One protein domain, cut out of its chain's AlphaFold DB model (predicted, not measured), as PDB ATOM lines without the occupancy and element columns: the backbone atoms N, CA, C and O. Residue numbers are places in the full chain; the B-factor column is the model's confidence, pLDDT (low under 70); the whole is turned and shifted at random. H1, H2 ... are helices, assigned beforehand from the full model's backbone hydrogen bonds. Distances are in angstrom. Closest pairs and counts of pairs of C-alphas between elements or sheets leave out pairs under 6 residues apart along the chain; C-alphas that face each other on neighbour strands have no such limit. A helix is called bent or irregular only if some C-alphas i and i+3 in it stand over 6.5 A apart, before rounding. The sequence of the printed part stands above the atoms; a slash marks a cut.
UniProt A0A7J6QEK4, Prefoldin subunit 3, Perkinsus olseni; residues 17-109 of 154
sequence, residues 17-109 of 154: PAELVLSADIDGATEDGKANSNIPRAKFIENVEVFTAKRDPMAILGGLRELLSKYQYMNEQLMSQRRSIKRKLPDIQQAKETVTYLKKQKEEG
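What this domain is: This is residues 17 to 109 of the 154 residues of the protein "Prefoldin subunit 3" of Perkinsus olseni (UniProt A0A7J6QEK4). One long, gently bent helix, H2, makes the length of the domain, and a loop of residues 17 to 47 and the short helix H1 gather at its first half, while residues 76 to 109 stick out as a bare arm. The printed part has 93 residues with two named helices, H1 then H2, and no named strand: all helix. It is extended, with a radius of gyration of the C-alphas of 23.6 A and spans of 79 by 27 by 20 A.

How they stand to each other: H2, residues 57 to 107, was assigned as one helix by its hydrogen bonds but is bent: C-alphas 87 and 90 are 6.9 A apart. Its arms, H2a, residues 57 to 87, and H2b, residues 90 to 107, stand at a shallow tilt of 28 degrees. H1, residues 48 to 52, is close to H2a but not clearly touching; their closest C-alphas, Thr 52 and Ile 60, are 7.5 A apart. H1 and H2b are apart. In H1, H2a and H2b every O i to N i+4 pair is within hydrogen-bond range.

Where its parts are: H2a is 44.6 A long from C-alpha 57 at (5.857, -17.972, 64.317); H2b, 25.6 A, ends at C-alpha 107 at (27.338, 36.588, 20.658). H1 measures 6.1 A.

The domain as a whole: The C-alphas farthest apart, Ala 53 and Gly 109, are 79.6 A apart. The printed part has no cut; the link from H1 to H2 is tight. The pLDDT is under 70 at residues 17 to 38, 41 and 54 to 55.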
ATOM      1  N   PRO A  17       0.635  -6.035  39.510       45.97
ATOM      2  CA  PRO A  17       0.674  -5.480  40.857       45.97
ATOM      3  C   PRO A  17      -0.716  -5.298  41.497       45.97
ATOM      4  O   PRO A  17      -0.772  -5.035  42.699       45.97
ATOM      5  N   ALA A  18      -1.814  -5.407  40.737       42.50
ATOM      6  CA  ALA A  18      -3.180  -5.269  41.242       42.50
ATOM      7  C   ALA A  18      -3.748  -6.547  41.894       42.50
ATOM      8  O   ALA A  18      -4.660  -6.443  42.712       42.50
ATOM      9  N   GLU A  19      -3.201  -7.733  41.601       41.16
ATOM     10  CA  GLU A  19      -3.641  -9.002  42.218       41.16
ATOM     11  C   GLU A  19      -3.042  -9.249  43.612       41.16
ATOM     12  O   GLU A  19      -3.356 -10.230  44.288       41.16
ATOM     13  N   LEU A  20      -2.186  -8.346  44.085       44.75
ATOM     14  CA  LEU A  20      -1.393  -8.540  45.289       44.75
ATOM     15  C   LEU A  20      -2.146  -8.145  46.569       44.75
ATOM     16  O   LEU A  20      -1.704  -7.274  47.322       44.75
ATOM     17  N   VAL A  21      -3.272  -8.801  46.844       44.78
ATOM     18  CA  VAL A  21      -3.901  -8.742  48.169       44.78
ATOM     19  C   VAL A  21      -3.049  -9.574  49.131       44.78
ATOM     20  O   VAL A  21      -2.679 -10.706  48.824       44.78
ATOM     21  N   LEU A  22      -2.679  -8.990  50.274       46.50
ATOM     22  CA  LEU A  22      -1.915  -9.657  51.329       46.50
ATOM     23  C   LEU A  22      -2.650 -10.956  51.711       46.50
ATOM     24  O   LEU A  22      -3.752 -10.902  52.243       46.50
ATOM     25  N   SER A  23      -2.079 -12.125  51.406       44.91
ATOM     26  CA  SER A  23      -2.752 -13.409  51.677       44.91
ATOM     27  C   SER A  23      -2.814 -13.746  53.173       44.91
ATOM     28  O   SER A  23      -3.606 -14.583  53.602       44.91
ATOM     29  N   ALA A  24      -2.005 -13.053  53.975       42.56
ATOM     30  CA  ALA A  24      -2.057 -13.076  55.423       42.56
ATOM     31  C   ALA A  24      -2.057 -11.638  55.940       42.56
ATOM     32  O   ALA A  24      -1.052 -10.940  55.800       42.56
ATOM     33  N   ASP A  25      -3.154 -11.223  56.575       46.69
ATOM     34  CA  ASP A  25      -3.228  -9.995  57.360       46.69
ATOM     35  C   ASP A  25      -2.211 -10.070  58.507       46.69
ATOM     36  O   ASP A  25      -2.504 -10.491  59.633       46.69
ATOM     37  N   ILE A  26      -0.969  -9.654  58.248       52.44
ATOM     38  CA  ILE A  26      -0.062  -9.278  59.326       52.44
ATOM     39  C   ILE A  26      -0.496  -7.884  59.782       52.44
ATOM     40  O   ILE A  26       0.217  -6.906  59.560       52.44
ATOM     41  N   ASP A  27      -1.658  -7.803  60.449       47.88
ATOM     42  CA  ASP A  27      -2.091  -6.607  61.178       47.88
ATOM     43  C   ASP A  27      -0.914  -6.201  62.074       47.88
ATOM     44  O   ASP A  27      -0.566  -6.931  63.013       47.88
ATOM     45  N   GLY A  28      -0.225  -5.112  61.717       51.25
ATOM     46  CA  GLY A  28       0.937  -4.591  62.436       51.25
ATOM     47  C   GLY A  28       2.294  -4.586  61.715       51.25
ATOM     48  O   GLY A  28       3.227  -4.053  62.307       51.25
ATOM     49  N   ALA A  29       2.446  -5.114  60.495       49.62
ATOM     50  CA  ALA A  29       3.693  -4.949  59.715       49.62
ATOM     51  C   ALA A  29       3.638  -3.789  58.704       49.62
ATOM     52  O   ALA A  29       4.679  -3.274  58.287       49.62
ATOM     53  N   THR A  30       2.431  -3.355  58.349       52.41
ATOM     54  CA  THR A  30       2.168  -2.261  57.413       52.41
ATOM     55  C   THR A  30       1.112  -1.323  57.989       52.41
ATOM     56  O   THR A  30       0.179  -1.771  58.649       52.41
ATOM     57  N   GLU A  31       1.280  -0.015  57.793       55.88
ATOM     58  CA  GLU A  31       0.236   0.970  58.099       55.88
ATOM     59  C   GLU A  31      -0.625   1.201  56.854       55.88
ATOM     60  O   GLU A  31      -0.082   1.509  55.790       55.88
ATOM     61  N   ASP A  32      -1.954   1.142  57.004       50.28
ATOM     62  CA  ASP A  32      -2.937   1.518  55.974       50.28
ATOM     63  C   ASP A  32      -3.026   3.046  55.813       50.28
ATOM     64  O   ASP A  32      -4.080   3.675  55.885       50.28
ATOM     65  N   GLY A  33      -1.878   3.686  55.623       51.06
ATOM     66  CA  GLY A  33      -1.793   5.047  55.123       51.06
ATOM     67  C   GLY A  33      -1.551   4.966  53.630       51.06
ATOM     68  O   GLY A  33      -0.547   4.382  53.227       51.06
ATOM     69  N   LYS A  34      -2.435   5.555  52.808       52.03
ATOM     70  CA  LYS A  34      -2.244   5.667  51.352       52.03
ATOM     71  C   LYS A  34      -0.882   6.300  51.058       52.03
ATOM     72  O   LYS A  34      -0.749   7.520  51.005       52.03
ATOM     73  N   ALA A  35       0.135   5.469  50.873       50.72
ATOM     74  CA  ALA A  35       1.354   5.872  50.224       50.72
ATOM     75  C   ALA A  35       0.987   6.026  48.753       50.72
ATOM     76  O   ALA A  35       0.512   5.108  48.097       50.72
ATOM     77  N   ASN A  36       1.185   7.223  48.237       53.44
ATOM     78  CA  ASN A  36       1.004   7.636  46.848       53.44
ATOM     79  C   ASN A  36       2.022   6.961  45.894       53.44
ATOM     80  O   ASN A  36       2.336   7.470  44.824       53.44
ATOM     81  N   SER A  37       2.541   5.806  46.298       58.66
ATOM     82  CA  SER A  37       3.433   4.917  45.581       58.66
ATOM     83  C   SER A  37       3.042   3.504  45.997       58.66
ATOM     84  O   SER A  37       2.767   3.282  47.172       58.66
ATOM     85  N   ASN A  38       3.040   2.556  45.061       66.88
ATOM     86  CA  ASN A  38       2.700   1.137  45.251       66.88
ATOM     87  C   ASN A  38       3.550   0.396  46.318       66.88
ATOM     88  O   ASN A  38       3.552  -0.831  46.347       66.88
ATOM     89  N   ILE A  39       4.346   1.105  47.131       73.31
ATOM     90  CA  ILE A  39       5.263   0.564  48.134       73.31
ATOM     91  C   ILE A  39       4.552   0.553  49.489       73.31
ATOM     92  O   ILE A  39       4.230   1.631  50.004       73.31
ATOM     93  N   PRO A  40       4.348  -0.619  50.110       72.62
ATOM     94  CA  PRO A  40       3.850  -0.691  51.478       72.62
ATOM     95  C   PRO A  40       4.775   0.067  52.442       72.62
ATOM     96  O   PRO A  40       5.999   0.011  52.316       72.62
ATOM     97  N   ARG A  41       4.209   0.785  53.418       69.62
ATOM     98  CA  ARG A  41       5.002   1.393  54.497       69.62
ATOM     99  C   ARG A  41       5.384   0.318  55.506       69.62
ATOM    100  O   ARG A  41       4.499  -0.322  56.065       69.62
ATOM    101  N   ALA A  42       6.677   0.153  55.772       73.94
ATOM    102  CA  ALA A  42       7.151  -0.737  56.828       73.94
ATOM    103  C   ALA A  42       6.879  -0.123  58.209       73.94
ATOM    104  O   ALA A  42       7.319   0.996  58.482       73.94
ATOM    105  N   LYS A  43       6.206  -0.863  59.094       72.38
ATOM    106  CA  LYS A  43       6.110  -0.504  60.511       72.38
ATOM    107  C   LYS A  43       7.347  -1.001  61.259       72.38
ATOM    108  O   LYS A  43       7.761  -2.148  61.098       72.38
ATOM    109  N   PHE A  44       7.940  -0.138  62.079       74.56
ATOM    110  CA  PHE A  44       9.068  -0.518  62.923       74.56
ATOM    111  C   PHE A  44       8.590  -1.423  64.066       74.56
ATOM    112  O   PHE A  44       7.632  -1.095  64.768       74.56
ATOM    113  N   ILE A  45       9.254  -2.565  64.243       77.19
ATOM    114  CA  ILE A  45       8.978  -3.501  65.333       77.19
ATOM    115  C   ILE A  45      10.025  -3.257  66.420       77.19
ATOM    116  O   ILE A  45      11.174  -3.665  66.277       77.19
ATOM    117  N   GLU A  46       9.630  -2.589  67.503       70.12
ATOM    118  CA  GLU A  46      10.535  -2.271  68.619       70.12
ATOM    119  C   GLU A  46      10.915  -3.505  69.446       70.12
ATOM    120  O   GLU A  46      12.042  -3.616  69.921       70.12
ATOM    121  N   ASN A  47       9.983  -4.447  69.616       78.12
ATOM    122  CA  ASN A  47      10.205  -5.664  70.388       78.12
ATOM    123  C   ASN A  47       9.664  -6.888  69.638       78.12
ATOM    124  O   ASN A  47       8.454  -7.054  69.465       78.12
ATOM    125  N   VAL A  48      10.590  -7.742  69.198       78.19
ATOM    126  CA  VAL A  48      10.295  -8.939  68.404       78.19
ATOM    127  C   VAL A  48       9.560  -9.992  69.236       78.19
ATOM    128  O   VAL A  48       8.618 -10.588  68.727       78.19
ATOM    129  N   GLU A  49       9.910 -10.167  70.514       76.19
ATOM    130  CA  GLU A  49       9.283 -11.160  71.401       76.19
ATOM    131  C   GLU A  49       7.793 -10.865  71.602       76.19
ATOM    132  O   GLU A  49       6.955 -11.755  71.470       76.19
ATOM    133  N   VAL A  50       7.446  -9.593  71.833       75.75
ATOM    134  CA  VAL A  50       6.053  -9.139  71.997       75.75
ATOM    135  C   VAL A  50       5.256  -9.279  70.696       75.75
ATOM    136  O   VAL A  50       4.052  -9.551  70.729       75.75
ATOM    137  N   PHE A  51       5.914  -9.110  69.548       71.12
ATOM    138  CA  PHE A  51       5.303  -9.256  68.228       71.12
ATOM    139  C   PHE A  51       5.033 -10.725  67.877       71.12
ATOM    140  O   PHE A  51       3.958 -11.056  67.377       71.12
ATOM    141  N   THR A  52       5.970 -11.621  68.197       72.94
ATOM    142  CA  THR A  52       5.843 -13.063  67.944       72.94
ATOM    143  C   THR A  52       4.984 -13.788  68.976       72.94
ATOM    144  O   THR A  52       4.412 -14.820  68.659       72.94
ATOM    145  N   ALA A  53       4.832 -13.251  70.192       74.38
ATOM    146  CA  ALA A  53       4.052 -13.885  71.261       74.38
ATOM    147  C   ALA A  53       2.541 -13.982  70.969       74.38
ATOM    148  O   ALA A  53       1.842 -14.763  71.608       74.38
ATOM    149  N   LYS A  54       2.018 -13.182  70.030       67.00
ATOM    150  CA  LYS A  54       0.576 -13.093  69.734       67.00
ATOM    151  C   LYS A  54       0.116 -13.972  68.563       67.00
ATOM    152  O   LYS A  54      -1.084 -14.017  68.299       67.00
ATOM    153  N   ARG A  55       1.027 -14.622  67.829       66.88
ATOM    154  CA  ARG A  55       0.727 -15.349  66.579       66.88
ATOM    155  C   ARG A  55       1.623 -16.574  66.397       66.88
ATOM    156  O   ARG A  55       2.645 -16.702  67.055       66.88
ATOM    157  N   ASP A  56       1.244 -17.445  65.462       78.31
ATOM    158  CA  ASP A  56       2.084 -18.564  65.029       78.31
ATOM    159  C   ASP A  56       3.384 -18.048  64.363       78.31
ATOM    160  O   ASP A  56       3.311 -17.305  63.372       78.31
ATOM    161  N   PRO A  57       4.579 -18.418  64.869       75.94
ATOM    162  CA  PRO A  57       5.857 -17.972  64.317       75.94
ATOM    163  C   PRO A  57       6.046 -18.305  62.832       75.94
ATOM    164  O   PRO A  57       6.689 -17.541  62.109       75.94
ATOM    165  N   MET A  58       5.480 -19.423  62.359       79.12
ATOM    166  CA  MET A  58       5.631 -19.852  60.968       79.12
ATOM    167  C   MET A  58       4.833 -18.962  60.006       79.12
ATOM    168  O   MET A  58       5.347 -18.574  58.954       79.12
ATOM    169  N   ALA A  59       3.619 -18.563  60.394       79.31
ATOM    170  CA  ALA A  59       2.799 -17.622  59.634       79.31
ATOM    171  C   ALA A  59       3.447 -16.225  59.544       79.31
ATOM    172  O   ALA A  59       3.486 -15.623  58.469       79.31
ATOM    173  N   ILE A  60       4.027 -15.732  60.647       79.12
ATOM    174  CA  ILE A  60       4.740 -14.441  60.679       79.12
ATOM    175  C   ILE A  60       5.956 -14.460  59.747       79.12
ATOM    176  O   ILE A  60       6.163 -13.530  58.966       79.12
ATOM    177  N   LEU A  61       6.758 -15.526  59.806       82.62
ATOM    178  CA  LEU A  61       7.924 -15.688  58.942       82.62
ATOM    179  C   LEU A  61       7.527 -15.776  57.461       82.62
ATOM    180  O   LEU A  61       8.226 -15.225  56.610       82.62
ATOM    181  N   GLY A  62       6.409 -16.443  57.159       83.38
ATOM    182  CA  GLY A  62       5.832 -16.515  55.818       83.38
ATOM    183  C   GLY A  62       5.540 -15.132  55.239       83.38
ATOM    184  O   GLY A  62       6.081 -14.785  54.190       83.38
ATOM    185  N   GLY A  63       4.773 -14.300  55.949       81.50
ATOM    186  CA  GLY A  63       4.442 -12.967  55.435       81.50
ATOM    187  C   GLY A  63       5.605 -11.964  55.499       81.50
ATOM    188  O   GLY A  63       5.693 -11.098  54.634       81.50
ATOM    189  N   LEU A  64       6.569 -12.107  56.420       81.56
ATOM    190  CA  LEU A  64       7.825 -11.333  56.378       81.56
ATOM    191  C   LEU A  64       8.664 -11.666  55.135       81.56
ATOM    192  O   LEU A  64       9.244 -10.765  54.532       81.56
ATOM    193  N   ARG A  65       8.725 -12.941  54.730       84.69
ATOM    194  CA  ARG A  65       9.390 -13.357  53.483       84.69
ATOM    195  C   ARG A  65       8.663 -12.833  52.251       84.69
ATOM    196  O   ARG A  65       9.317 -12.374  51.313       84.69
ATOM    197  N   GLU A  66       7.334 -12.866  52.260       84.31
ATOM    198  CA  GLU A  66       6.515 -12.289  51.192       84.31
ATOM    199  C   GLU A  66       6.771 -10.777  51.070       84.31
ATOM    200  O   GLU A  66       7.072 -10.273  49.990       84.31
ATOM    201  N   LEU A  67       6.756 -10.057  52.196       82.94
ATOM    202  CA  LEU A  67       7.017  -8.621  52.254       82.94
ATOM    203  C   LEU A  67       8.448  -8.270  51.810       82.94
ATOM    204  O   LEU A  67       8.645  -7.316  51.059       82.94
ATOM    205  N   LEU A  68       9.446  -9.059  52.219       85.25
ATOM    206  CA  LEU A  68      10.829  -8.902  51.765       85.25
ATOM    207  C   LEU A  68      10.938  -9.055  50.243       85.25
ATOM    208  O   LEU A  68      11.591  -8.237  49.596       85.25
ATOM    209  N   SER A  69      10.267 -10.061  49.678       86.19
ATOM    210  CA  SER A  69      10.254 -10.309  48.231       86.19
ATOM    211  C   SER A  69       9.628  -9.133  47.472       86.19
ATOM    212  O   SER A  69      10.177  -8.682  46.466       86.19
ATOM    213  N   LYS A  70       8.539  -8.551  48.001       84.00
ATOM    214  CA  LYS A  70       7.925  -7.328  47.452       84.00
ATOM    215  C   LYS A  70       8.909  -6.160  47.452       84.00
ATOM    216  O   LYS A  70       9.117  -5.538  46.413       84.00
ATOM    217  N   TYR A  71       9.565  -5.874  48.578       87.19
ATOM    218  CA  TYR A  71      10.536  -4.776  48.642       87.19
ATOM    219  C   TYR A  71      11.719  -4.966  47.691       87.19
ATOM    220  O   TYR A  71      12.160  -3.995  47.077       87.19
ATOM    221  N   GLN A  72      12.222  -6.194  47.548       89.06
ATOM    222  CA  GLN A  72      13.300  -6.501  46.608       89.06
ATOM    223  C   GLN A  72      12.887  -6.193  45.166       89.06
ATOM    224  O   GLN A  72      13.579  -5.426  44.497       89.06
ATOM    225  N   TYR A  73      11.721  -6.682  44.735       87.38
ATOM    226  CA  TYR A  73      11.178  -6.400  43.405       87.38
ATOM    227  C   TYR A  73      11.024  -4.892  43.150       87.38
ATOM    228  O   TYR A  73      11.467  -4.356  42.132       87.38
ATOM    229  N   MET A  74      10.443  -4.169  44.109       86.88
ATOM    230  CA  MET A  74      10.243  -2.726  43.985       86.88
ATOM    231  C   MET A  74      11.558  -1.949  43.930       86.88
ATOM    232  O   MET A  74      11.690  -0.999  43.157       86.88
ATOM    233  N   ASN A  75      12.551  -2.362  44.719       87.75
ATOM    234  CA  ASN A  75      13.884  -1.780  44.683       87.75
ATOM    235  C   ASN A  75      14.558  -2.016  43.325       87.75
ATOM    236  O   ASN A  75      15.114  -1.082  42.749       87.75
ATOM    237  N   GLU A  76      14.473  -3.228  42.777       92.12
ATOM    238  CA  GLU A  76      15.002  -3.535  41.444       92.12
ATOM    239  C   GLU A  76      14.350  -2.674  40.361       92.12
ATOM    240  O   GLU A  76      15.057  -2.099  39.525       92.12
ATOM    241  N   GLN A  77      13.030  -2.495  40.424       89.56
ATOM    242  CA  GLN A  77      12.300  -1.649  39.485       89.56
ATOM    243  C   GLN A  77      12.741  -0.180  39.575       89.56
ATOM    244  O   GLN A  77      13.073   0.441  38.561       89.56
ATOM    245  N   LEU A  78      12.830   0.381  40.786       90.94
ATOM    246  CA  LEU A  78      13.317   1.750  40.996       90.94
ATOM    247  C   LEU A  78      14.770   1.918  40.537       90.94
ATOM    248  O   LEU A  78      15.127   2.925  39.923       90.94
ATOM    249  N   MET A  79      15.618   0.923  40.792       93.56
ATOM    250  CA  MET A  79      17.010   0.930  40.354       93.56
ATOM    251  C   MET A  79      17.127   0.845  38.828       93.56
ATOM    252  O   MET A  79      17.985   1.517  38.248       93.56
ATOM    253  N   SER A  80      16.247   0.091  38.166       92.31
ATOM    254  CA  SER A  80      16.141   0.030  36.705       92.31
ATOM    255  C   SER A  80      15.705   1.374  36.112       92.31
ATOM    256  O   SER A  80      16.393   1.918  35.241       92.31
ATOM    257  N   GLN A  81      14.642   1.984  36.650       91.75
ATOM    258  CA  GLN A  81      14.175   3.314  36.239       91.75
ATOM    259  C   GLN A  81      15.263   4.377  36.426       91.75
ATOM    260  O   GLN A  81      15.574   5.129  35.499       91.75
ATOM    261  N   ARG A  82      15.931   4.382  37.588       94.62
ATOM    262  CA  ARG A  82      17.071   5.265  37.867       94.62
ATOM    263  C   ARG A  82      18.186   5.079  36.841       94.62
ATOM    264  O   ARG A  82      18.775   6.061  36.392       94.62
ATOM    265  N   ARG A  83      18.501   3.834  36.473       95.44
ATOM    266  CA  ARG A  83      19.528   3.528  35.468       95.44
ATOM    267  C   ARG A  83      19.122   4.038  34.086       95.44
ATOM    268  O   ARG A  83      19.965   4.605  33.403       95.44
ATOM    269  N   SER A  84      17.857   3.888  33.700       93.25
ATOM    270  CA  SER A  84      17.324   4.405  32.433       93.25
ATOM    271  C   SER A  84      17.436   5.931  32.341       93.25
ATOM    272  O   SER A  84      17.980   6.447  31.368       93.25
ATOM    273  N   ILE A  85      17.032   6.657  33.391       93.38
ATOM    274  CA  ILE A  85      17.161   8.123  33.444       93.38
ATOM    275  C   ILE A  85      18.636   8.536  33.357       93.38
ATOM    276  O   ILE A  85      18.993   9.404  32.564       93.38
ATOM    277  N   LYS A  86      19.516   7.871  34.115       94.44
ATOM    278  CA  LYS A  86      20.962   8.144  34.077       94.44
ATOM    279  C   LYS A  86      21.596   7.882  32.712       94.44
ATOM    280  O   LYS A  86      22.543   8.577  32.371       94.44
ATOM    281  N   ARG A  87      21.102   6.902  31.948       94.69
ATOM    282  CA  ARG A  87      21.587   6.625  30.585       94.69
ATOM    283  C   ARG A  87      21.267   7.760  29.613       94.69
ATOM    284  O   ARG A  87      22.093   8.030  28.760       94.69
ATOM    285  N   LYS A  88      20.114   8.422  29.764       93.56
ATOM    286  CA  LYS A  88      19.674   9.532  28.893       93.56
ATOM    287  C   LYS A  88      20.270  10.888  29.277       93.56
ATOM    288  O   LYS A  88      20.330  11.798  28.461       93.56
ATOM    289  N   LEU A  89      20.681  11.034  30.536       94.56
ATOM    290  CA  LEU A  89      21.254  12.266  31.072       94.56
ATOM    291  C   LEU A  89      22.435  12.842  30.254       94.56
ATOM    292  O   LEU A  89      22.409  14.049  30.013       94.56
ATOM    293  N   PRO A  90      23.450  12.058  29.826       95.81
ATOM    294  CA  PRO A  90      24.566  12.602  29.046       95.81
ATOM    295  C   PRO A  90      24.125  13.173  27.697       95.81
ATOM    296  O   PRO A  90      24.590  14.247  27.329       95.81
ATOM    297  N   ASP A  91      23.190  12.518  27.006       91.19
ATOM    298  CA  ASP A  91      22.709  12.962  25.694       91.19
ATOM    299  C   ASP A  91      22.004  14.325  25.800       91.19
ATOM    300  O   ASP A  91      22.259  15.235  25.014       91.19
ATOM    301  N   ILE A  92      21.172  14.504  26.835       92.62
ATOM    302  CA  ILE A  92      20.501  15.785  27.118       92.62
ATOM    303  C   ILE A  92      21.531  16.873  27.452       92.62
ATOM    304  O   ILE A  92      21.408  18.011  26.999       92.62
ATOM    305  N   GLN A  93      22.561  16.534  28.231       95.00
ATOM    306  CA  GLN A  93      23.608  17.484  28.593       95.00
ATOM    307  C   GLN A  93      24.428  17.919  27.369       95.00
ATOM    308  O   GLN A  93      24.701  19.109  27.220       95.00
ATOM    309  N   GLN A  94      24.761  16.987  26.474       93.19
ATOM    310  CA  GLN A  94      25.465  17.276  25.225       93.19
ATOM    311  C   GLN A  94      24.623  18.153  24.286       93.19
ATOM    312  O   GLN A  94      25.143  19.102  23.692       93.19
ATOM    313  N   ALA A  95      23.318  17.885  24.178       92.06
ATOM    314  CA  ALA A  95      22.403  18.718  23.400       92.06
ATOM    315  C   ALA A  95      22.366  20.161  23.934       92.06
ATOM    316  O   ALA A  95      22.550  21.112  23.171       92.06
ATOM    317  N   LYS A  96      22.237  20.330  25.256       93.44
ATOM    318  CA  LYS A  96      22.256  21.648  25.911       93.44
ATOM    319  C   LYS A  96      23.575  22.394  25.696       93.44
ATOM    320  O   LYS A  96      23.576  23.600  25.437       93.44
ATOM    321  N   GLU A  97      24.697  21.697  25.832       94.56
ATOM    322  CA  GLU A  97      26.024  22.272  25.608       94.56
ATOM    323  C   GLU A  97      26.179  22.757  24.164       94.56
ATOM    324  O   GLU A  97      26.674  23.857  23.939       94.56
ATOM    325  N   THR A  98      25.662  21.996  23.197       90.88
ATOM    326  CA  THR A  98      25.684  22.369  21.776       90.88
ATOM    327  C   THR A  98      24.878  23.644  21.509       90.88
ATOM    328  O   THR A  98      25.385  24.556  20.859       90.88
ATOM    329  N   VAL A  99      23.658  23.758  22.047       92.75
ATOM    330  CA  VAL A  99      22.829  24.975  21.906       92.75
ATOM    331  C   VAL A  99      23.516  26.181  22.551       92.75
ATOM    332  O   VAL A  99      23.620  27.247  21.946       92.75
ATOM    333  N   THR A 100      24.066  25.993  23.753       92.06
ATOM    334  CA  THR A 100      24.789  27.052  24.476       92.06
ATOM    335  C   THR A 100      26.042  27.491  23.714       92.06
ATOM    336  O   THR A 100      26.346  28.681  23.646       92.06
ATOM    337  N   TYR A 101      26.755  26.543  23.102       91.50
ATOM    338  CA  TYR A 101      27.906  26.818  22.252       91.50
ATOM    339  C   TYR A 101      27.512  27.644  21.025       91.50
ATOM    340  O   TYR A 101      28.139  28.668  20.768       91.50
ATOM    341  N   LEU A 102      26.448  27.263  20.309       89.19
ATOM    342  CA  LEU A 102      25.953  28.017  19.151       89.19
ATOM    343  C   LEU A 102      25.559  29.449  19.528       89.19
ATOM    344  O   LEU A 102      25.949  30.394  18.841       89.19
ATOM    345  N   LYS A 103      24.859  29.622  20.655       90.44
ATOM    346  CA  LYS A 103      24.493  30.945  21.175       90.44
ATOM    347  C   LYS A 103      25.726  31.799  21.482       90.44
ATOM    348  O   LYS A 103      25.811  32.937  21.029       90.44
ATOM    349  N   LYS A 104      26.719  31.229  22.168       91.38
ATOM    350  CA  LYS A 104      27.976  31.917  22.484       91.38
ATOM    351  C   LYS A 104      28.748  32.329  21.225       91.38
ATOM    352  O   LYS A 104      29.223  33.454  21.148       91.38
ATOM    353  N   GLN A 105      28.848  31.450  20.226       89.50
ATOM    354  CA  GLN A 105      29.521  31.761  18.954       89.50
ATOM    355  C   GLN A 105      28.848  32.929  18.218       89.50
ATOM    356  O   GLN A 105      29.531  33.762  17.619       89.50
ATOM    357  N   LYS A 106      27.515  33.013  18.299       88.38
ATOM    358  CA  LYS A 106      26.738  34.123  17.743       88.38
ATOM    359  C   LYS A 106      26.992  35.437  18.488       88.38
ATOM    360  O   LYS A 106      27.196  36.459  17.839       88.38
ATOM    361  N   GLU A 107      27.030  35.413  19.822       88.19
ATOM    362  CA  GLU A 107      27.338  36.588  20.658       88.19
ATOM    363  C   GLU A 107      28.774  37.099  20.454       88.19
ATOM    364  O   GLU A 107      28.999  38.306  20.384       88.19
ATOM    365  N   GLU A 108      29.743  36.192  20.309       88.88
ATOM    366  CA  GLU A 108      31.152  36.523  20.047       88.88
ATOM    367  C   GLU A 108      31.405  36.989  18.602       88.88
ATOM    368  O   GLU A 108      32.491  37.481  18.291       88.88
ATOM    369  N   GLY A 109      30.418  36.860  17.711       85.06
ATOM    370  CA  GLY A 109      30.527  37.286  16.317       85.06
ATOM    371  C   GLY A 109      31.525  36.459  15.503       85.06
ATOM    372  O   GLY A 109      32.107  36.970  14.545       85.06
TER     373      GLY A 109